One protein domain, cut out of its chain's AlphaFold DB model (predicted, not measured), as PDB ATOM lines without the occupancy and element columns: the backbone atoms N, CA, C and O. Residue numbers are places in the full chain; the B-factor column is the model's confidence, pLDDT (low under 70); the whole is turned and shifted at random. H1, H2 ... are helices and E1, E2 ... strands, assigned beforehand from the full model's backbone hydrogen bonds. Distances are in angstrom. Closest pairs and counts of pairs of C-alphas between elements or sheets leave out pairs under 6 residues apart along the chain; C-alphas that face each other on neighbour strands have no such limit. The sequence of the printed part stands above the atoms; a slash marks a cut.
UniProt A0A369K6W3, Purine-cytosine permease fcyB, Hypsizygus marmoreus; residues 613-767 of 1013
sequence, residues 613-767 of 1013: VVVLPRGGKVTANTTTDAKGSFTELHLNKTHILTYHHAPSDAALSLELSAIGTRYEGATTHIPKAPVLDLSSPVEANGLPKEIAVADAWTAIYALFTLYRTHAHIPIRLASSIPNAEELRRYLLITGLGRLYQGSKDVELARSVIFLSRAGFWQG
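What this domain is: This is residues 613 to 767 of the 1013 residues of the protein "Purine-cytosine permease fcyB" of Hypsizygus marmoreus (UniProt A0A369K6W3). One eight-stranded sheet, strongly twisted and curled like part of a barrel, wraps round helix H1. H2 packs on the same face toward the E9 edge, short H3 and H4 only graze the sheet, and a small hairpin, E5 and E6, runs on into E7. The printed part has 155 residues, with four named helices and ten named strands in the order E1 E2 E3 E4 E5 E6 E7 H1 E8 H2 E9 H3 E10 H4. The large sheet is mixed, in the order E1 E2 E3 E4 E7 E8 E10 E9, and E5 and E6 make an antiparallel pair. The class is mixed, helices and strands; the whole is compact, with a radius of gyration of the C-alphas of 15.4 A and spans of 46 by 36 by 27 A.

How they stand to each other: E1, residues 613 to 615, E2, 621 to 629, E3, 632 to 639, and E4, 642 to 649, form a meander, each strand the antiparallel neighbour of the one before. N 622 and O 614 are 2.9 A apart, N 625 and O 636 2.9 A, and N 637 and O 645 2.8 A, within hydrogen-bond range. E5, 655 to 657, and E6, 676 to 678, are a hairpin, with N 656 and O 677 3.0 A apart. E7, 680 to 683, is antiparallel to E4, with N 683 and O 646 2.9 A apart. H1, 697 to 710, and E8, 716 to 721, complete with E7 a strand-helix-strand unit, two parallel neighbour strands with a helix between; its crossover is right-handed, and N 682 and O 720 are 2.8 A apart. The closest C-alphas of H1 and E4 are those of Ile 644 and Asp 699, 6.1 A apart. H2, 728 to 737, is on the same face as H1, in two layers, helices on one face of a sheet; its height over the sheet is 9.2 A. H1 and H2 only just touch, with 3 pairs of C-alphas within 8 A, through residues 697 to 700 of H1 alone; the closest C-alphas, of Val 697 and Leu 731, are 6.6 A apart. E8, H2 and E9, 741 to 743, form a split unit, right-handed, with E10, 756 to 760, between the two strands in the sheet. E10 is antiparallel to both: N 719 and O 757 are 2.8 A apart, N 758 and O 742 2.8 A. H3, 750 to 755, only grazes the sheet with residues 752 to 755, as H4, 761 to 766, does with 761 to 766. In H1, H2, H3 and H4 every O i to N i+4 pair is within hydrogen-bond range.

Where its parts are: E1 begins at C-alpha 613, (-27.886, 25.318, 3.370). E2 is 26.1 A long, E3 23.3 A, E4 22.0 A, H1 19.9 A and E8 15.7 A. H4 ends at C-alpha 766, (-34.369, 22.691, 22.241).

The domain as a whole: The two C-alphas farthest apart, of Thr 671 and Asn 689, are 48.0 A apart. The printed part has no cut, and the links E5 to E6 and E7 to H1 are long. The mean pLDDT of the printed part is 84.9, with 14 residues under 70, among them 652 to 654, 669 to 672 and 746 to 748.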
ATOM      1  N   VAL A 613     -27.979  26.180   2.184       87.56
ATOM      2  CA  VAL A 613     -27.886  25.318   3.370       87.56
ATOM      3  C   VAL A 613     -29.255  25.130   4.019       87.56
ATOM      4  O   VAL A 613     -29.716  24.003   4.185       87.56
ATOM      5  N   VAL A 614     -29.920  26.229   4.391       89.56
ATOM      6  CA  VAL A 614     -31.208  26.197   5.098       89.56
ATOM      7  C   VAL A 614     -32.023  27.463   4.829       89.56
ATOM      8  O   VAL A 614     -31.464  28.531   4.576       89.56
ATOM      9  N   VAL A 615     -33.351  27.354   4.895       91.75
ATOM     10  CA  VAL A 615     -34.269  28.500   4.932       91.75
ATOM     11  C   VAL A 615     -34.770  28.677   6.366       91.75
ATOM     12  O   VAL A 615     -35.266  27.741   6.992       91.75
ATOM     13  N   LEU A 616     -34.610  29.877   6.913       92.75
ATOM     14  CA  LEU A 616     -35.066  30.229   8.250       92.75
ATOM     15  C   LEU A 616     -36.602  30.283   8.313       92.75
ATOM     16  O   LEU A 616     -37.249  30.555   7.301       92.75
ATOM     17  N   PRO A 617     -37.208  30.131   9.504       90.06
ATOM     18  CA  PRO A 617     -38.666  30.165   9.690       90.06
ATOM     19  C   PRO A 617     -39.361  31.443   9.183       90.06
ATOM     20  O   PRO A 617     -40.540  31.429   8.843       90.06
ATOM     21  N   ARG A 618     -38.644  32.563   9.061       89.88
ATOM     22  CA  ARG A 618     -39.166  33.816   8.480       89.88
ATOM     23  C   ARG A 618     -38.762  34.038   7.012       89.88
ATOM     24  O   ARG A 618     -38.882  35.142   6.501       89.88
ATOM     25  N   GLY A 619     -38.271  33.002   6.329       89.81
ATOM     26  CA  GLY A 619     -37.945  33.012   4.895       89.81
ATOM     27  C   GLY A 619     -36.505  33.404   4.541       89.81
ATOM     28  O   GLY A 619     -36.126  33.323   3.375       89.81
ATOM     29  N   GLY A 620     -35.681  33.798   5.518       92.50
ATOM     30  CA  GLY A 620     -34.273  34.133   5.279       92.50
ATOM     31  C   GLY A 620     -33.474  32.934   4.762       92.50
ATOM     32  O   GLY A 620     -33.524  31.862   5.356       92.50
ATOM     33  N   LYS A 621     -32.733  33.088   3.665       93.56
ATOM     34  CA  LYS A 621     -31.960  32.005   3.039       93.56
ATOM     35  C   LYS A 621     -30.511  32.052   3.499       93.56
ATOM     36  O   LYS A 621     -29.867  33.091   3.363       93.56
ATOM     37  N   VAL A 622     -30.007  30.930   4.002       94.12
ATOM     38  CA  VAL A 622     -28.613  30.787   4.426       94.12
ATOM     39  C   VAL A 622     -27.841  30.006   3.372       94.12
ATOM     40  O   VAL A 622     -28.219  28.878   3.048       94.12
ATOM     41  N   THR A 623     -26.766  30.586   2.851       94.44
ATOM     42  CA  THR A 623     -25.865  29.949   1.882       94.44
ATOM     43  C   THR A 623     -24.453  29.823   2.448       94.44
ATOM     44  O   THR A 623     -24.040  30.659   3.251       94.44
ATOM     45  N   ALA A 624     -23.714  28.799   2.024       92.69
ATOM     46  CA  ALA A 624     -22.321  28.574   2.393       92.69
ATOM     47  C   ALA A 624     -21.428  28.558   1.149       92.69
ATOM     48  O   ALA A 624     -21.657  27.768   0.231       92.69
ATOM     49  N   ASN A 625     -20.389  29.389   1.157       91.38
ATOM     50  CA  ASN A 625     -19.401  29.492   0.087       91.38
ATOM     51  C   ASN A 625     -18.039  29.073   0.635       91.38
ATOM     52  O   ASN A 625     -17.592  29.618   1.638       91.38
ATOM     53  N   THR A 626     -17.386  28.094   0.009       88.88
ATOM     54  CA  THR A 626     -16.072  27.612   0.462       88.88
ATOM     55  C   THR A 626     -14.988  28.062  -0.502       88.88
ATOM     56  O   THR A 626     -15.062  27.768  -1.695       88.88
ATOM     57  N   THR A 627     -13.967  28.723   0.033       88.38
ATOM     58  CA  THR A 627     -12.802  29.208  -0.707       88.38
ATOM     59  C   THR A 627     -11.559  28.492  -0.187       88.38
ATOM     60  O   THR A 627     -11.418  28.263   1.012       88.38
ATOM     61  N   THR A 628     -10.664  28.098  -1.091       85.19
ATOM     62  CA  THR A 628      -9.382  27.468  -0.737       85.19
ATOM     63  C   THR A 628      -8.248  28.347  -1.240       85.19
ATOM     64  O   THR A 628      -8.181  28.622  -2.437       85.19
ATOM     65  N   ASP A 629      -7.374  28.789  -0.340       80.50
ATOM     66  CA  ASP A 629      -6.194  29.597  -0.647       80.50
ATOM     67  C   ASP A 629      -4.898  28.928  -0.141       80.50
ATOM     68  O   ASP A 629      -4.897  27.789   0.328       80.50
ATOM     69  N   ALA A 630      -3.763  29.626  -0.257       71.12
ATOM     70  CA  ALA A 630      -2.461  29.120   0.183       71.12
ATOM     71  C   ALA A 630      -2.326  28.958   1.715       71.12
ATOM     72  O   ALA A 630      -1.357  28.351   2.173       71.12
ATOM     73  N   LYS A 631      -3.254  29.512   2.507       67.06
ATOM     74  CA  LYS A 631      -3.280  29.468   3.977       67.06
ATOM     75  C   LYS A 631      -4.279  28.441   4.521       67.06
ATOM     76  O   LYS A 631      -4.166  28.071   5.686       67.06
ATOM     77  N   GLY A 632      -5.217  27.956   3.706       76.38
ATOM     78  CA  GLY A 632      -6.154  26.891   4.061       76.38
ATOM     79  C   GLY A 632      -7.493  27.004   3.330       76.38
ATOM     80  O   GLY A 632      -7.651  27.769   2.382       76.38
ATOM     81  N   SER A 633      -8.477  26.221   3.773       84.88
ATOM     82  CA  SER A 633      -9.862  26.356   3.313       84.88
ATOM     83  C   SER A 633     -10.697  27.056   4.382       84.88
ATOM     84  O   SER A 633     -10.643  26.677   5.555       84.88
ATOM     85  N   PHE A 634     -11.462  28.065   3.972       89.75
ATOM     86  CA  PHE A 634     -12.430  28.751   4.818       89.75
ATOM     87  C   PHE A 634     -13.807  28.759   4.156       89.75
ATOM     88  O   PHE A 634     -13.934  28.753   2.929       89.75
ATOM     89  N   THR A 635     -14.847  28.776   4.983       93.19
ATOM     90  CA  THR A 635     -16.239  28.811   4.543       93.19
ATOM     91  C   THR A 635     -16.923  30.058   5.088       93.19
ATOM     92  O   THR A 635     -16.936  30.303   6.295       93.19
ATOM     93  N   GLU A 636     -17.526  30.829   4.193       94.12
ATOM     94  CA  GLU A 636     -18.332  32.007   4.504       94.12
ATOM     95  C   GLU A 636     -19.813  31.634   4.531       94.12
ATOM     96  O   GLU A 636     -20.338  31.011   3.601       94.12
ATOM     97  N   LEU A 637     -20.504  32.031   5.598       95.44
ATOM     98  CA  LEU A 637     -21.946  31.889   5.740       95.44
ATOM     99  C   LEU A 637     -22.623  33.223   5.440       95.44
ATOM    100  O   LEU A 637     -22.312  34.247   6.053       95.44
ATOM    101  N   HIS A 638     -23.599  33.200   4.535       94.31
ATOM    102  CA  HIS A 638     -24.371  34.377   4.158       94.31
ATOM    103  C   HIS A 638     -25.851  34.183   4.472       94.31
ATOM    104  O   HIS A 638     -26.449  33.195   4.053       94.31
ATOM    105  N   LEU A 639     -26.464  35.160   5.137       94.38
ATOM    106  CA  LEU A 639     -27.912  35.266   5.293       94.38
ATOM    107  C   LEU A 639     -28.442  36.296   4.297       94.38
ATOM    108  O   LEU A 639     -28.091  37.468   4.376       94.38
ATOM    109  N   ASN A 640     -29.286  35.874   3.354       93.62
ATOM    110  CA  ASN A 640     -29.811  36.737   2.289       93.62
ATOM    111  C   ASN A 640     -28.698  37.512   1.553       93.62
ATOM    112  O   ASN A 640     -28.858  38.688   1.240       93.62
ATOM    113  N   LYS A 641     -27.574  36.834   1.271       89.50
ATOM    114  CA  LYS A 641     -26.328  37.376   0.683       89.50
ATOM    115  C   LYS A 641     -25.471  38.242   1.620       89.50
ATOM    116  O   LYS A 641     -24.308  38.480   1.305       89.50
ATOM    117  N   THR A 642     -25.968  38.648   2.784       91.81
ATOM    118  CA  THR A 642     -25.167  39.345   3.800       91.81
ATOM    119  C   THR A 642     -24.247  38.360   4.513       91.81
ATOM    120  O   THR A 642     -24.728  37.390   5.091       91.81
ATOM    121  N   HIS A 643     -22.936  38.603   4.492       92.62
ATOM    122  CA  HIS A 643     -21.956  37.790   5.217       92.62
ATOM    123  C   HIS A 643     -22.173  37.933   6.734       92.62
ATOM    124  O   HIS A 643     -22.166  39.049   7.257       92.62
ATOM    125  N   ILE A 644     -22.409  36.812   7.423       93.75
ATOM    126  CA  ILE A 644     -22.701  36.785   8.865       93.75
ATOM    127  C   ILE A 644     -21.604  36.131   9.705       93.75
ATOM    128  O   ILE A 644     -21.446  36.497  10.865       93.75
ATOM    129  N   LEU A 645     -20.857  35.171   9.150       94.56
ATOM    130  CA  LEU A 645     -19.808  34.457   9.872       94.56
ATOM    131  C   LEU A 645     -18.873  33.745   8.892       94.56
ATOM    132  O   LEU A 645     -19.344  33.136   7.932       94.56
ATOM    133  N   THR A 646     -17.574  33.742   9.181       93.69
ATOM    134  CA  THR A 646     -16.602  32.862   8.518       93.69
ATOM    135  C   THR A 646     -16.134  31.797   9.501       93.69
ATOM    136  O   THR A 646     -15.934  32.090  10.680       93.69
ATOM    137  N   TYR A 647     -15.928  30.569   9.034       93.50
ATOM    138  CA  TYR A 647     -15.237  29.550   9.817       93.50
ATOM    139  C   TYR A 647     -14.172  28.830   8.995       93.50
ATOM    140  O   TYR A 647     -14.286  28.689   7.779       93.50
ATOM    141  N   HIS A 648     -13.138  28.352   9.676       90.25
ATOM    142  CA  HIS A 648     -12.108  27.500   9.094       90.25
ATOM    143  C   HIS A 648     -11.743  26.370  10.055       90.25
ATOM    144  O   HIS A 648     -12.050  26.409  11.248       90.25
ATOM    145  N   HIS A 649     -11.120  25.327   9.516       87.75
ATOM    146  CA  HIS A 649     -10.613  24.225  10.321       87.75
ATOM    147  C   HIS A 649      -9.280  24.611  10.957       87.75
ATOM    148  O   HIS A 649      -8.350  25.001  10.250       87.75
ATOM    149  N   ALA A 650      -9.181  24.455  12.279       79.56
ATOM    150  CA  ALA A 650      -7.900  24.527  12.966       79.56
ATOM    151  C   ALA A 650      -6.927  23.464  12.394       79.56
ATOM    152  O   ALA A 650      -7.384  22.417  11.917       79.56
ATOM    153  N   PRO A 651      -5.599  23.690  12.445       70.69
ATOM    154  CA  PRO A 651      -4.600  22.720  11.989       70.69
ATOM    155  C   PRO A 651      -4.806  21.314  12.586       70.69
ATOM    156  O   PRO A 651      -5.309  21.173  13.702       70.69
ATOM    157  N   SER A 652      -4.401  20.277  11.839       55.22
ATOM    158  CA  SER A 652      -4.713  18.841  12.031       55.22
ATOM    159  C   SER A 652      -4.502  18.259  13.432       55.22
ATOM    160  O   SER A 652      -5.076  17.221  13.763       55.22
ATOM    161  N   ASP A 653      -3.705  18.923  14.258       54.84
ATOM    162  CA  ASP A 653      -3.273  18.461  15.573       54.84
ATOM    163  C   ASP A 653      -4.340  18.756  16.655       54.84
ATOM    164  O   ASP A 653      -4.240  18.284  17.785       54.84
ATOM    165  N   ALA A 654      -5.403  19.488  16.291       60.00
ATOM    166  CA  ALA A 654      -6.494  19.937  17.157       60.00
ATOM    167  C   ALA A 654      -7.822  19.172  16.946       60.00
ATOM    168  O   ALA A 654      -8.901  19.752  17.057       60.00
ATOM    169  N   ALA A 655      -7.796  17.879  16.607       75.94
ATOM    170  CA  ALA A 655      -9.025  17.080  16.534       75.94
ATOM    171  C   ALA A 655      -9.460  16.608  17.935       75.94
ATOM    172  O   ALA A 655      -8.768  15.808  18.569       75.94
ATOM    173  N   LEU A 656     -10.628  17.061  18.400       81.00
ATOM    174  CA  LEU A 656     -11.161  16.731  19.727       81.00
ATOM    175  C   LEU A 656     -12.247  15.658  19.662       81.00
ATOM    176  O   LEU A 656     -12.933  15.508  18.650       81.00
ATOM    177  N   SER A 657     -12.402  14.912  20.759       80.88
ATOM    178  CA  SER A 657     -13.472  13.923  20.912       80.88
ATOM    179  C   SER A 657     -14.842  14.595  20.851       80.88
ATOM    180  O   SER A 657     -15.094  15.544  21.585       80.88
ATOM    181  N   LEU A 658     -15.748  14.072  20.024       76.12
ATOM    182  CA  LEU A 658     -17.145  14.516  19.971       76.12
ATOM    183  C   LEU A 658     -18.017  13.898  21.070       76.12
ATOM    184  O   LEU A 658     -19.111  14.400  21.342       76.12
ATOM    185  N   GLU A 659     -17.547  12.803  21.675       77.88
ATOM    186  CA  GLU A 659     -18.243  12.123  22.762       77.88
ATOM    187  C   GLU A 659     -17.876  12.720  24.110       77.88
ATOM    188  O   GLU A 659     -16.724  12.697  24.548       77.88
ATOM    189  N   LEU A 660     -18.907  13.214  24.783       71.50
ATOM    190  CA  LEU A 660     -18.823  13.945  26.039       71.50
ATOM    191  C   LEU A 660     -18.254  13.127  27.186       71.50
ATOM    192  O   LEU A 660     -17.546  13.680  28.018       71.50
ATOM    193  N   SER A 661     -18.562  11.832  27.222       75.31
ATOM    194  CA  SER A 661     -18.053  10.903  28.233       75.31
ATOM    195  C   SER A 661     -16.556  10.628  28.093       75.31
ATOM    196  O   SER A 661     -15.940  10.127  29.028       75.31
ATOM    197  N   ALA A 662     -15.970  10.945  26.939       73.94
ATOM    198  CA  ALA A 662     -14.552  10.760  26.687       73.94
ATOM    199  C   ALA A 662     -13.734  12.030  26.945       73.94
ATOM    200  O   ALA A 662     -12.561  11.907  27.296       73.94
ATOM    201  N   ILE A 663     -14.338  13.216  26.809       76.12
ATOM    202  CA  ILE A 663     -13.679  14.520  26.990       76.12
ATOM    203  C   ILE A 663     -13.048  14.629  28.386       76.12
ATOM    204  O   ILE A 663     -13.698  14.358  29.392       76.12
ATOM    205  N   GLY A 664     -11.778  15.024  28.449       67.25
ATOM    206  CA  GLY A 664     -10.994  15.228  29.667       67.25
ATOM    207  C   GLY A 664     -10.527  13.974  30.387       67.25
ATOM    208  O   GLY A 664      -9.775  14.067  31.361       67.25
ATOM    209  N   THR A 665     -10.953  12.801  29.927       74.88
ATOM    210  CA  THR A 665     -10.589  11.523  30.535       74.88
ATOM    211  C   THR A 665      -9.291  10.984  29.938       74.88
ATOM    212  O   THR A 665      -8.845  11.388  28.865       74.88
ATOM    213  N   ARG A 666      -8.695   9.971  30.580       69.12
ATOM    214  CA  ARG A 666      -7.569   9.221  29.989       69.12
ATOM    215  C   ARG A 666      -7.911   8.539  28.656       69.12
ATOM    216  O   ARG A 666      -6.999   8.096  27.965       69.12
ATOM    217  N   TYR A 667      -9.197   8.417  28.327       70.88
ATOM    218  CA  TYR A 667      -9.686   7.792  27.102       70.88
ATOM    219  C   TYR A 667      -9.845   8.783  25.950       70.88
ATOM    220  O   TYR A 667     -10.071   8.359  24.815       70.88
ATOM    221  N   GLU A 668      -9.690  10.083  26.216       71.00
ATOM    222  CA  GLU A 668      -9.726  11.116  25.195       71.00
ATOM    223  C   GLU A 668      -8.630  10.870  24.156       71.00
ATOM    224  O   GLU A 668      -7.437  11.053  24.389       71.00
ATOM    225  N   GLY A 669      -9.051  10.363  23.000       65.38
ATOM    226  CA  GLY A 669      -8.160   9.989  21.915       65.38
ATOM    227  C   GLY A 669      -7.407   8.669  22.067       65.38
ATOM    228  O   GLY A 669      -6.667   8.333  21.146       65.38
ATOM    229  N   ALA A 670      -7.651   7.899  23.132       65.75
ATOM    230  CA  ALA A 670      -7.054   6.578  23.345       65.75
ATOM    231  C   ALA A 670      -7.639   5.489  22.429       65.75
ATOM    232  O   ALA A 670      -7.059   4.414  22.286       65.75
ATOM    233  N   THR A 671      -8.797   5.744  21.814       63.19
ATOM    234  CA  THR A 671      -9.511   4.750  21.010       63.19
ATOM    235  C   THR A 671     -10.041   5.339  19.710       63.19
ATOM    236  O   THR A 671     -10.552   6.455  19.686       63.19
ATOM    237  N   THR A 672      -9.977   4.558  18.632       68.19
ATOM    238  CA  THR A 672     -10.378   4.968  17.275       68.19
ATOM    239  C   THR A 672     -11.889   4.984  17.040       68.19
ATOM    240  O   THR A 672     -12.344   5.611  16.091       68.19
ATOM    241  N   HIS A 673     -12.676   4.315  17.890       71.75
ATOM    242  CA  HIS A 673     -14.136   4.256  17.759       71.75
ATOM    243  C   HIS A 673     -14.852   5.505  18.292       71.75
ATOM    244  O   HIS A 673     -16.045   5.658  18.050       71.75
ATOM    245  N   ILE A 674     -14.144   6.377  19.020       69.38
ATOM    246  CA  ILE A 674     -14.685   7.642  19.511       69.38
ATOM    247  C   ILE A 674     -14.520   8.680  18.397       69.38
ATOM    248  O   ILE A 674     -13.378   9.006  18.052       69.38
ATOM    249  N   PRO A 675     -15.617   9.189  17.807       76.88
ATOM    250  CA  PRO A 675     -15.539  10.148  16.717       76.88
ATOM    251  C   PRO A 675     -14.795  11.405  17.164       76.88
ATOM    252  O   PRO A 675     -15.055  11.939  18.244       76.88
ATOM    253  N   LYS A 676     -13.889  11.891  16.317       81.62
ATOM    254  CA  LYS A 676     -13.193  13.163  16.516       81.62
ATOM    255  C   LYS A 676     -13.553  14.125  15.396       81.62
ATOM    256  O   LYS A 676     -13.766  13.687  14.266       81.62
ATOM    257  N   ALA A 677     -13.570  15.417  15.699       79.88
ATOM    258  CA  ALA A 677     -13.700  16.466  14.696       79.88
ATOM    259  C   ALA A 677     -12.667  17.571  14.931       79.88
ATOM    260  O   ALA A 677     -12.316  17.834  16.087       79.88
ATOM    261  N   PRO A 678     -12.182  18.223  13.861       85.38
ATOM    262  CA  PRO A 678     -11.360  19.416  14.000       85.38
ATOM    263  C   PRO A 678     -12.153  20.529  14.693       85.38
ATOM    264  O   PRO A 678     -13.353  20.684  14.451       85.38
ATOM    265  N   VAL A 679     -11.477  21.318  15.532       88.81
ATOM    266  CA  VAL A 679     -12.048  22.563  16.070       88.81
ATOM    267  C   VAL A 679     -12.325  23.533  14.917       88.81
ATOM    268  O   VAL A 679     -11.489  23.696  14.024       88.81
ATOM    269  N   LEU A 680     -13.499  24.166  14.929       92.31
ATOM    270  CA  LEU A 680     -13.834  25.249  14.006       92.31
ATOM    271  C   LEU A 680     -13.473  26.593  14.636       92.31
ATOM    272  O   LEU A 680     -14.049  26.981  15.653       92.31
ATOM    273  N   ASP A 681     -12.550  27.317  14.019       91.75
ATOM    274  CA  ASP A 681     -12.235  28.688  14.404       91.75
ATOM    275  C   ASP A 681     -13.232  29.625  13.707       91.75
ATOM    276  O   ASP A 681     -13.259  29.728  12.476       91.75
ATOM    277  N   LEU A 682     -14.096  30.270  14.496       94.31
ATOM    278  CA  LEU A 682     -15.108  31.208  14.012       94.31
ATOM    279  C   LEU A 682     -14.545  32.625  14.049       94.31
ATOM    280  O   LEU A 682     -14.052  33.069  15.088       94.31
ATOM    281  N   SER A 683     -14.666  33.352  12.945       92.69
ATOM    282  CA  SER A 683     -14.187  34.725  12.823       92.69
ATOM    283  C   SER A 683     -15.264  35.674  12.319       92.69
ATOM    284  O   SER A 683     -16.203  35.298  11.612       92.69
ATOM    285  N   SER A 684     -15.087  36.936  12.693       90.94
ATOM    286  CA  SER A 684     -15.918  38.045  12.252       90.94
ATOM    287  C   SER A 684     -15.819  38.266  10.737       90.94
ATOM    288  O   SER A 684     -14.704  38.270  10.210       90.94
ATOM    289  N   PRO A 685     -16.936  38.565  10.048       88.38
ATOM    290  CA  PRO A 685     -16.898  39.245   8.756       88.38
ATOM    291  C   PRO A 685     -16.162  40.588   8.860       88.38
ATOM    292  O   PRO A 685     -16.141  41.210   9.926       88.38
ATOM    293  N   VAL A 686     -15.595  41.063   7.754       83.38
ATOM    294  CA  VAL A 686     -14.980  42.396   7.672       83.38
ATOM    295  C   VAL A 686     -15.979  43.361   7.031       83.38
ATOM    296  O   VAL A 686     -16.582  43.044   6.003       83.38
ATOM    297  N   GLU A 687     -16.194  44.522   7.645       77.06
ATOM    298  CA  GLU A 687     -17.020  45.593   7.087       77.06
ATOM    299  C   GLU A 687     -16.332  46.277   5.893       77.06
ATOM    300  O   GLU A 687     -15.126  46.168   5.686       77.06
ATOM    301  N   ALA A 688     -17.088  47.052   5.108       73.56
ATOM    302  CA  ALA A 688     -16.551  47.781   3.954       73.56
ATOM    303  C   ALA A 688     -15.442  48.799   4.315       73.56
ATOM    304  O   ALA A 688     -14.658  49.188   3.455       73.56
ATOM    305  N   ASN A 689     -15.369  49.218   5.583       76.75
ATOM    306  CA  ASN A 689     -14.338  50.100   6.142       76.75
ATOM    307  C   ASN A 689     -13.059  49.347   6.589       76.75
ATOM    308  O   ASN A 689     -12.126  49.980   7.079       76.75
ATOM    309  N   GLY A 690     -13.009  48.017   6.441       77.12
ATOM    310  CA  GLY A 690     -11.881  47.175   6.846       77.12
ATOM    311  C   GLY A 690     -11.873  46.747   8.319       77.12
ATOM    312  O   GLY A 690     -10.954  46.034   8.723       77.12
ATOM    313  N   LEU A 691     -12.865  47.143   9.125       82.56
ATOM    314  CA  LEU A 691     -12.969  46.769  10.539       82.56
ATOM    315  C   LEU A 691     -13.768  45.462  10.727       82.56
ATOM    316  O   LEU A 691     -14.694  45.191   9.960       82.56
ATOM    317  N   PRO A 692     -13.443  44.635  11.740       86.38
ATOM    318  CA  PRO A 692     -14.251  43.467  12.082       86.38
ATOM    319  C   PRO A 692     -15.645  43.860  12.590       86.38
ATOM    320  O   PRO A 692     -15.779  44.722  13.456       86.38
ATOM    321  N   LYS A 693     -16.676  43.196  12.067       89.94
ATOM    322  CA  LYS A 693     -18.083  43.378  12.428       89.94
ATOM    323  C   LYS A 693     -18.491  42.578  13.676       89.94
ATOM    324  O   LYS A 693     -18.271  41.375  13.769       89.94
ATOM    325  N   GLU A 694     -19.215  43.195  14.604       92.00
ATOM    326  CA  GLU A 694     -19.876  42.439  15.678       92.00
ATOM    327  C   GLU A 694     -20.856  41.386  15.130       92.00
ATOM    328  O   GLU A 694     -21.585  41.618  14.160       92.00
ATOM    329  N   ILE A 695     -20.899  40.215  15.770       93.62
ATOM    330  CA  ILE A 695     -21.834  39.146  15.404       93.62
ATOM    331  C   ILE A 695     -23.001  39.192  16.387       93.62
ATOM    332  O   ILE A 695     -22.833  38.919  17.574       93.62
ATOM    333  N   ALA A 696     -24.198  39.520  15.904       91.94
ATOM    334  CA  ALA A 696     -25.398  39.515  16.734       91.94
ATOM    335  C   ALA A 696     -25.755  38.088  17.186       91.94
ATOM    336  O   ALA A 696     -25.564  37.125  16.439       91.94
ATOM    337  N   VAL A 697     -26.387  37.938  18.355       90.62
ATOM    338  CA  VAL A 697     -26.874  36.636  18.865       90.62
ATOM    339  C   VAL A 697     -27.749  35.907  17.838       90.62
ATOM    340  O   VAL A 697     -27.621  34.697  17.646       90.62
ATOM    341  N   ALA A 698     -28.599  36.643  17.118       90.44
ATOM    342  CA  ALA A 698     -29.439  36.085  16.064       90.44
ATOM    343  C   ALA A 698     -28.623  35.547  14.870       90.44
ATOM    344  O   ALA A 698     -28.999  34.537  14.274       90.44
ATOM    345  N   ASP A 699     -27.516  36.200  14.503       92.94
ATOM    346  CA  ASP A 699     -26.611  35.754  13.435       92.94
ATOM    347  C   ASP A 699     -25.772  34.554  13.881       92.94
ATOM    348  O   ASP A 699     -25.647  33.591  13.125       92.94
ATOM    349  N   ALA A 700     -25.303  34.550  15.132       92.25
ATOM    350  CA  ALA A 700     -24.629  33.404  15.733       92.25
ATOM    351  C   ALA A 700     -25.542  32.169  15.767       92.25
ATOM    352  O   ALA A 700     -25.126  31.086  15.358       92.25
ATOM    353  N   TRP A 701     -26.810  32.325  16.169       91.88
ATOM    354  CA  TRP A 701     -27.790  31.240  16.111       91.88
ATOM    355  C   TRP A 701     -27.937  30.717  14.677       91.88
ATOM    356  O   TRP A 701     -27.828  29.514  14.440       91.88
ATOM    357  N   THR A 702     -28.140  31.612  13.701       93.06
ATOM    358  CA  THR A 702     -28.279  31.242  12.280       93.06
ATOM    359  C   THR A 702     -27.067  30.466  11.777       93.06
ATOM    360  O   THR A 702     -27.226  29.450  11.095       93.06
ATOM    361  N   ALA A 703     -25.862  30.908  12.135       94.12
ATOM    362  CA  ALA A 703     -24.634  30.212  11.790       94.12
ATOM    363  C   ALA A 703     -24.588  28.812  12.419       94.12
ATOM    364  O   ALA A 703     -24.279  27.848  11.727       94.12
ATOM    365  N   ILE A 704     -24.981  28.664  13.686       93.88
ATOM    366  CA  ILE A 704     -25.054  27.360  14.363       93.88
ATOM    367  C   ILE A 704     -26.051  26.420  13.667       93.88
ATOM    368  O   ILE A 704     -25.755  25.233  13.517       93.88
ATOM    369  N   TYR A 705     -27.181  26.926  13.161       92.19
ATOM    370  CA  TYR A 705     -28.099  26.113  12.353       92.19
ATOM    371  C   TYR A 705     -27.435  25.603  11.078       92.19
ATOM    372  O   TYR A 705     -27.526  24.418  10.746       92.19
ATOM    373  N   ALA A 706     -26.734  26.487  10.369       92.44
ATOM    374  CA  ALA A 706     -25.994  26.100   9.179       92.44
ATOM    375  C   ALA A 706     -24.916  25.060   9.517       92.44
ATOM    376  O   ALA A 706     -24.828  24.040   8.837       92.44
ATOM    377  N   LEU A 707     -24.172  25.240  10.612       92.94
ATOM    378  CA  LEU A 707     -23.163  24.287  11.073       92.94
ATOM    379  C   LEU A 707     -23.770  22.917  11.397       92.94
ATOM    380  O   LEU A 707     -23.280  21.916  10.886       92.94
ATOM    381  N   PHE A 708     -24.867  22.828  12.152       90.75
ATOM    382  CA  PHE A 708     -25.525  21.536  12.404       90.75
ATOM    383  C   PHE A 708     -26.204  20.941  11.163       90.75
ATOM    384  O   PHE A 708     -26.458  19.738  11.135       90.75
ATOM    385  N   THR A 709     -26.442  21.740  10.118       87.81
ATOM    386  CA  THR A 709     -26.855  21.241   8.797       87.81
ATOM    387  C   THR A 709     -25.686  20.630   8.031       87.81
ATOM    388  O   THR A 709     -25.811  19.534   7.482       87.81
ATOM    389  N   LEU A 710     -24.542  21.315   8.006       86.50
ATOM    390  CA  LEU A 710     -23.335  20.893   7.291       86.50
ATOM    391  C   LEU A 710     -22.656  19.701   7.987       86.50
ATOM    392  O   LEU A 710     -22.297  18.720   7.340       86.50
ATOM    393  N   TYR A 711     -22.585  19.725   9.319       86.12
ATOM    394  CA  TYR A 711     -22.010  18.687  10.181       86.12
ATOM    395  C   TYR A 711     -23.099  17.814  10.827       86.12
ATOM    396  O   TYR A 711     -23.030  17.460  12.003       86.12
ATOM    397  N   ARG A 712     -24.119  17.423  10.051       81.75
ATOM    398  CA  ARG A 712     -25.338  16.740  10.539       81.75
ATOM    399  C   ARG A 712     -25.127  15.455  11.341       81.75
ATOM    400  O   ARG A 712     -26.026  15.050  12.068       81.75
ATOM    401  N   THR A 713     -23.984  14.783  11.208       80.00
ATOM    402  CA  THR A 713     -23.664  13.553  11.956       80.00
ATOM    403  C   THR A 713     -23.055  13.822  13.331       80.00
ATOM    404  O   THR A 713     -22.972  12.905  14.142       80.00
ATOM    405  N   HIS A 714     -22.633  15.058  13.605       84.75
ATOM    406  CA  HIS A 714     -21.918  15.420  14.820       84.75
ATOM    407  C   HIS A 714     -22.917  15.772  15.927       84.75
ATOM    408  O   HIS A 714     -23.757  16.654  15.764       84.75
ATOM    409  N   ALA A 715     -22.840  15.073  17.063       84.44
ATOM    410  CA  ALA A 715     -23.645  15.403  18.242       84.44
ATOM    411  C   ALA A 715     -23.196  16.725  18.883       84.44
ATOM    412  O   ALA A 715     -24.023  17.475  19.405       84.44
ATOM    413  N   HIS A 716     -21.896  17.014  18.784       89.06
ATOM    414  CA  HIS A 716     -21.289  18.254  19.238       89.06
ATOM    415  C   HIS A 716     -20.335  18.796  18.185       89.06
ATOM    416  O   HIS A 716     -19.711  18.018  17.466       89.06
ATOM    417  N   ILE A 717     -20.209  20.116  18.102       91.81
ATOM    418  CA  ILE A 717     -19.239  20.771  17.220       91.81
ATOM    419  C   ILE A 717     -18.304  21.597  18.107       91.81
ATOM    420  O   ILE A 717     -18.778  22.548  18.737       91.81
ATOM    421  N   PRO A 718     -17.013  21.237  18.214       91.56
ATOM    422  CA  PRO A 718     -16.053  22.046  18.944       91.56
ATOM    423  C   PRO A 718     -15.747  23.314  18.143       91.56
ATOM    424  O   PRO A 718     -15.345  23.246  16.981       91.56
ATOM    425  N   ILE A 719     -15.933  24.471  18.768       93.25
ATOM    426  CA  ILE A 719     -15.667  25.779  18.176       93.25
ATOM    427  C   ILE A 719     -14.732  26.596  19.063       93.25
ATOM    428  O   ILE A 719     -14.699  26.423  20.285       93.25
ATOM    429  N   ARG A 720     -14.031  27.545  18.453       92.75
ATOM    430  CA  ARG A 720     -13.323  28.625  19.137       92.75
ATOM    431  C   ARG A 720     -13.783  29.950  18.544       92.75
ATOM    432  O   ARG A 720     -13.928  30.075  17.331       92.75
ATOM    433  N   LEU A 721     -14.032  30.935  19.400       93.12
ATOM    434  CA  LEU A 721     -14.333  32.296  18.963       93.12
ATOM    435  C   LEU A 721     -13.011  33.047  18.803       93.12
ATOM    436  O   LEU A 721     -12.254  33.165  19.768       93.12
ATOM    437  N   ALA A 722     -12.707  33.509  17.592       88.44
ATOM    438  CA  ALA A 722     -11.490  34.263  17.330       88.44
ATOM    439  C   ALA A 722     -11.524  35.629  18.030       88.44
ATOM    440  O   ALA A 722     -12.576  36.258  18.147       88.44
ATOM    441  N   SER A 723     -10.347  36.135  18.408       84.56
ATOM    442  CA  SER A 723     -10.183  37.486  18.964       84.56
ATOM    443  C   SER A 723     -10.585  38.601  17.993       84.56
ATOM    444  O   SER A 723     -10.774  39.735  18.415       84.56
ATOM    445  N   SER A 724     -10.736  38.285  16.702       86.81
ATOM    446  CA  SER A 724     -11.255  39.212  15.698       86.81
ATOM    447  C   SER A 724     -12.746  39.507  15.849       86.81
ATOM    448  O   SER A 724     -13.216  40.442  15.218       86.81
ATOM    449  N   ILE A 725     -13.498  38.742  16.649       93.00
ATOM    450  CA  ILE A 725     -14.905  39.033  16.949       93.00
ATOM    451  C   ILE A 725     -14.950  40.042  18.108       93.00
ATOM    452  O   ILE A 725     -14.637  39.653  19.238       93.00
ATOM    453  N   PRO A 726     -15.365  41.306  17.888       92.56
ATOM    454  CA  PRO A 726     -15.294  42.335  18.931       92.56
ATOM    455  C   PRO A 726     -16.119  41.992  20.181       92.56
ATOM    456  O   PRO A 726     -15.698  42.263  21.303       92.56
ATOM    457  N   ASN A 727     -17.260  41.318  20.000       94.44
ATOM    458  CA  ASN A 727     -18.182  40.915  21.063       94.44
ATOM    459  C   ASN A 727     -18.092  39.412  21.437       94.44
ATOM    460  O   ASN A 727     -19.071  38.810  21.883       94.44
ATOM    461  N   ALA A 728     -16.919  38.779  21.286       92.81
ATOM    462  CA  ALA A 728     -16.733  37.338  21.523       92.81
ATOM    463  C   ALA A 728     -17.169  36.859  22.925       92.81
ATOM    464  O   ALA A 728     -17.778  35.795  23.051       92.81
ATOM    465  N   GLU A 729     -16.893  37.629  23.985       91.75
ATOM    466  CA  GLU A 729     -17.271  37.253  25.359       91.75
ATOM    467  C   GLU A 729     -18.786  37.295  25.598       91.75
ATOM    468  O   GLU A 729     -19.319  36.485  26.361       91.75
ATOM    469  N   GLU A 730     -19.505  38.196  24.924       92.56
ATOM    470  CA  GLU A 730     -20.967  38.238  24.976       92.56
ATOM    471  C   GLU A 730     -21.561  36.970  24.352       92.56
ATOM    472  O   GLU A 730     -22.383  36.291  24.973       92.56
ATOM    473  N   LEU A 731     -21.074  36.596  23.166       93.31
ATOM    474  CA  LEU A 731     -21.485  35.373  22.478       93.31
ATOM    475  C   LEU A 731     -21.150  34.130  23.294       93.31
ATOM    476  O   LEU A 731     -21.995  33.253  23.462       93.31
ATOM    477  N   ARG A 732     -19.941  34.064  23.859       93.31
ATOM    478  CA  ARG A 732     -19.526  32.979  24.754       93.31
ATOM    479  C   ARG A 732     -20.481  32.847  25.934       93.31
ATOM    480  O   ARG A 732     -20.953  31.747  26.215       93.31
ATOM    481  N   ARG A 733     -20.808  33.955  26.603       92.00
ATOM    482  CA  ARG A 733     -21.755  33.968  27.724       92.00
ATOM    483  C   ARG A 733     -23.139  33.491  27.289       92.00
ATOM    484  O   ARG A 733     -23.718  32.656  27.978       92.00
ATOM    485  N   TYR A 734     -23.642  33.968  26.153       90.94
ATOM    486  CA  TYR A 734     -24.919  33.528  25.595       90.94
ATOM    487  C   TYR A 734     -24.939  32.011  25.357       90.94
ATOM    488  O   TYR A 734     -25.847  31.331  25.839       90.94
ATOM    489  N   LEU A 735     -23.920  31.461  24.689       92.56
ATOM    490  CA  LEU A 735     -23.831  30.026  24.397       92.56
ATOM    491  C   LEU A 735     -23.833  29.175  25.672       92.56
ATOM    492  O   LEU A 735     -24.501  28.145  25.713       92.56
ATOM    493  N   LEU A 736     -23.122  29.612  26.714       91.31
ATOM    494  CA  LEU A 736     -23.029  28.879  27.977       91.31
ATOM    495  C   LEU A 736     -24.308  28.984  28.820       91.31
ATOM    496  O   LEU A 736     -24.770  27.973  29.340       91.31
ATOM    497  N   ILE A 737     -24.902  30.178  28.946       88.50
ATOM    498  CA  ILE A 737     -26.107  30.394  29.771       88.50
ATOM    499  C   ILE A 737     -27.325  29.694  29.168       88.50
ATOM    500  O   ILE A 737     -28.141  29.137  29.896       88.50
ATOM    501  N   THR A 738     -27.444  29.694  27.841       86.56
ATOM    502  CA  THR A 738     -28.555  29.023  27.150       86.56
ATOM    503  C   THR A 738     -28.399  27.504  27.075       86.56
ATOM    504  O   THR A 738     -29.328  26.821  26.654       86.56
ATOM    505  N   GLY A 739     -27.232  26.957  27.437       87.75
ATOM    506  CA  GLY A 739     -26.912  25.540  27.253       87.75
ATOM    507  C   GLY A 739     -26.675  25.130  25.791       87.75
ATOM    508  O   GLY A 739     -26.516  23.941  25.506       87.75
ATOM    509  N   LEU A 740     -26.624  26.091  24.856       90.12
ATOM    510  CA  LEU A 740     -26.274  25.854  23.448       90.12
ATOM    511  C   LEU A 740     -24.822  25.410  23.278       90.12
ATOM    512  O   LEU A 740     -24.497  24.714  22.317       90.12
ATOM    513  N   GLY A 741     -23.954  25.800  24.204       90.75
ATOM    514  CA  GLY A 741     -22.566  25.392  24.258       90.75
ATOM    515  C   GLY A 741     -22.132  25.068  25.679       90.75
ATOM    516  O   GLY A 741     -22.723  25.515  26.659       90.75
ATOM    517  N   ARG A 742     -21.058  24.296  25.793       90.25
ATOM    518  CA  ARG A 742     -20.393  23.991  27.064       90.25
ATOM    519  C   ARG A 742     -18.884  24.086  26.900       90.25
ATOM    520  O   ARG A 742     -18.373  23.807  25.820       90.25
ATOM    521  N   LEU A 743     -18.173  24.461  27.957       88.62
ATOM    522  CA  LEU A 743     -16.711  24.515  27.915       88.62
ATOM    523  C   LEU A 743     -16.105  23.114  27.818       88.62
ATOM    524  O   LEU A 743     -16.665  22.140  28.331       88.62
ATOM    525  N   TYR A 744     -14.949  23.029  27.167       82.75
ATOM    526  CA  TYR A 744     -14.138  21.822  27.155       82.75
ATOM    527  C   TYR A 744     -13.675  21.474  28.578       82.75
ATOM    528  O   TYR A 744     -13.051  22.282  29.264       82.75
ATOM    529  N   GLN A 745     -13.996  20.263  29.035       72.50
ATOM    530  CA  GLN A 745     -13.685  19.789  30.386       72.50
ATOM    531  C   GLN A 745     -12.380  18.983  30.391       72.50
ATOM    532  O   GLN A 745     -12.377  17.829  30.789       72.50
ATOM    533  N   GLY A 746     -11.274  19.555  29.909       65.75
ATOM    534  CA  GLY A 746      -9.965  18.889  29.888       65.75
ATOM    535  C   GLY A 746      -9.067  19.295  31.058       65.75
ATOM    536  O   GLY A 746      -8.850  20.480  31.280       65.75
ATOM    537  N   SER A 747      -8.496  18.325  31.782       54.88
ATOM    538  CA  SER A 747      -7.594  18.585  32.923       54.88
ATOM    539  C   SER A 747      -6.148  18.916  32.530       54.88
ATOM    540  O   SER A 747      -5.407  19.469  33.339       54.88
ATOM    541  N   LYS A 748      -5.730  18.572  31.302       61.81
ATOM    542  CA  LYS A 748      -4.322  18.646  30.865       61.81
ATOM    543  C   LYS A 748      -3.937  19.938  30.146       61.81
ATOM    544  O   LYS A 748      -2.755  20.255  30.102       61.81
ATOM    545  N   ASP A 749      -4.908  20.663  29.596       72.12
ATOM    546  CA  ASP A 749      -4.679  21.894  28.839       72.12
ATOM    547  C   ASP A 749      -5.703  22.954  29.259       72.12
ATOM    548  O   ASP A 749      -6.855  22.968  28.818       72.12
ATOM    549  N   VAL A 750      -5.276  23.818  30.181       74.19
ATOM    550  CA  VAL A 750      -6.112  24.869  30.780       74.19
ATOM    551  C   VAL A 750      -6.487  25.936  29.748       74.19
ATOM    552  O   VAL A 750      -7.559  26.536  29.848       74.19
ATOM    553  N   GLU A 751      -5.635  26.177  28.754       75.56
ATOM    554  CA  GLU A 751      -5.874  27.168  27.708       75.56
ATOM    555  C   GLU A 751      -6.919  26.659  26.709       75.56
ATOM    556  O   GLU A 751      -7.893  27.357  26.401       75.56
ATOM    557  N   LEU A 752      -6.807  25.395  26.298       75.19
ATOM    558  CA  LEU A 752      -7.815  24.718  25.485       75.19
ATOM    559  C   LEU A 752      -9.163  24.611  26.221       75.19
ATOM    560  O   LEU A 752     -10.209  24.901  25.638       75.19
ATOM    561  N   ALA A 753      -9.151  24.284  27.519       75.50
ATOM    562  CA  ALA A 753     -10.350  24.214  28.371       75.50
ATOM    563  C   ALA A 753     -11.092  25.548  28.504       75.50
ATOM    564  O   ALA A 753     -12.317  25.579  28.635       75.50
ATOM    565  N   ARG A 754     -10.369  26.668  28.448       79.75
ATOM    566  CA  ARG A 754     -10.966  28.007  28.531       79.75
ATOM    567  C   ARG A 754     -11.463  28.525  27.183       79.75
ATOM    568  O   ARG A 754     -12.454  29.261  27.174       79.75
ATOM    569  N   SER A 755     -10.802  28.144  26.089       83.00
ATOM    570  CA  SER A 755     -11.022  28.702  24.748       83.00
ATOM    571  C   SER A 755     -12.015  27.923  23.878       83.00
ATOM    572  O   SER A 755     -12.675  28.537  23.040       83.00
ATOM    573  N   VAL A 756     -12.160  26.606  24.067       89.81
ATOM    574  CA  VAL A 756     -13.027  25.768  23.220       89.81
ATOM    575  C   VAL A 756     -14.416  25.584  23.827       89.81
ATOM    576  O   VAL A 756     -14.575  25.210  24.993       89.81
ATOM    577  N   ILE A 757     -15.434  25.791  22.993       91.69
ATOM    578  CA  ILE A 757     -16.848  25.592  23.311       91.69
ATOM    579  C   ILE A 757     -17.374  24.433  22.463       91.69
ATOM    580  O   ILE A 757     -17.261  24.437  21.243       91.69
ATOM    581  N   PHE A 758     -17.990  23.443  23.095       91.19
ATOM    582  CA  PHE A 758     -18.706  22.368  22.418       91.19
ATOM    583  C   PHE A 758     -20.155  22.784  22.221       91.19
ATOM    584  O   PHE A 758     -20.929  22.778  23.180       91.19
ATOM    585  N   LEU A 759     -20.521  23.136  20.990       93.25
ATOM    586  CA  LEU A 759     -21.914  23.372  20.622       93.25
ATOM    587  C   LEU A 759     -22.703  22.068  20.759       93.25
ATOM    588  O   LEU A 759     -22.266  21.039  20.249       93.25
ATOM    589  N   SER A 760     -23.862  22.103  21.410       90.75
ATOM    590  CA  SER A 760     -24.734  20.943  21.615       90.75
ATOM    591  C   SER A 760     -25.840  20.899  20.569       90.75
ATOM    592  O   SER A 760     -26.688  21.791  20.523       90.75
ATOM    593  N   ARG A 761     -25.890  19.831  19.761       89.75
ATOM    594  CA  ARG A 761     -26.972  19.640  18.781       89.75
ATOM    595  C   ARG A 761     -28.321  19.459  19.475       89.75
ATOM    596  O   ARG A 761     -29.326  20.003  19.029       89.75
ATOM    597  N   ALA A 762     -28.338  18.723  20.587       89.56
ATOM    598  CA  ALA A 762     -29.539  18.528  21.393       89.56
ATOM    599  C   ALA A 762     -30.007  19.843  22.039       89.56
ATOM    600  O   ALA A 762     -31.206  20.113  22.063       89.56
ATOM    601  N   GLY A 763     -29.076  20.672  22.526       89.88
ATOM    602  CA  GLY A 763     -29.379  22.003  23.065       89.88
ATOM    603  C   GLY A 763     -29.912  22.949  21.989       89.88
ATOM    604  O   GLY A 763     -30.911  23.629  22.200       89.88
ATOM    605  N   PHE A 764     -29.314  22.921  20.796       91.44
ATOM    606  CA  PHE A 764     -29.759  23.705  19.645       91.44
ATOM    607  C   PHE A 764     -31.210  23.412  19.255       91.44
ATOM    608  O   PHE A 764     -32.011  24.338  19.131       91.44
ATOM    609  N   TRP A 765     -31.579  22.135  19.123       89.75
ATOM    610  CA  TRP A 765     -32.954  21.760  18.790       89.75
ATOM    611  C   TRP A 765     -33.951  22.080  19.906       89.75
ATOM    612  O   TRP A 765     -35.117  22.302  19.626       89.75
ATOM    613  N   GLN A 766     -33.514  22.192  21.158       88.69
ATOM    614  CA  GLN A 766     -34.369  22.691  22.241       88.69
ATOM    615  C   GLN A 766     -34.516  24.218  22.238       88.69
ATOM    616  O   GLN A 766     -35.395  24.753  22.909       88.69
ATOM    617  N   GLY A 767     -33.672  24.923  21.482       80.31
ATOM    618  CA  GLY A 767     -33.459  26.361  21.592       80.31
ATOM    619  C   GLY A 767     -34.619  27.254  21.156       80.31
ATOM    620  O   GLY A 767     -34.574  28.440  21.449       80.31
TER     621      GLY A 767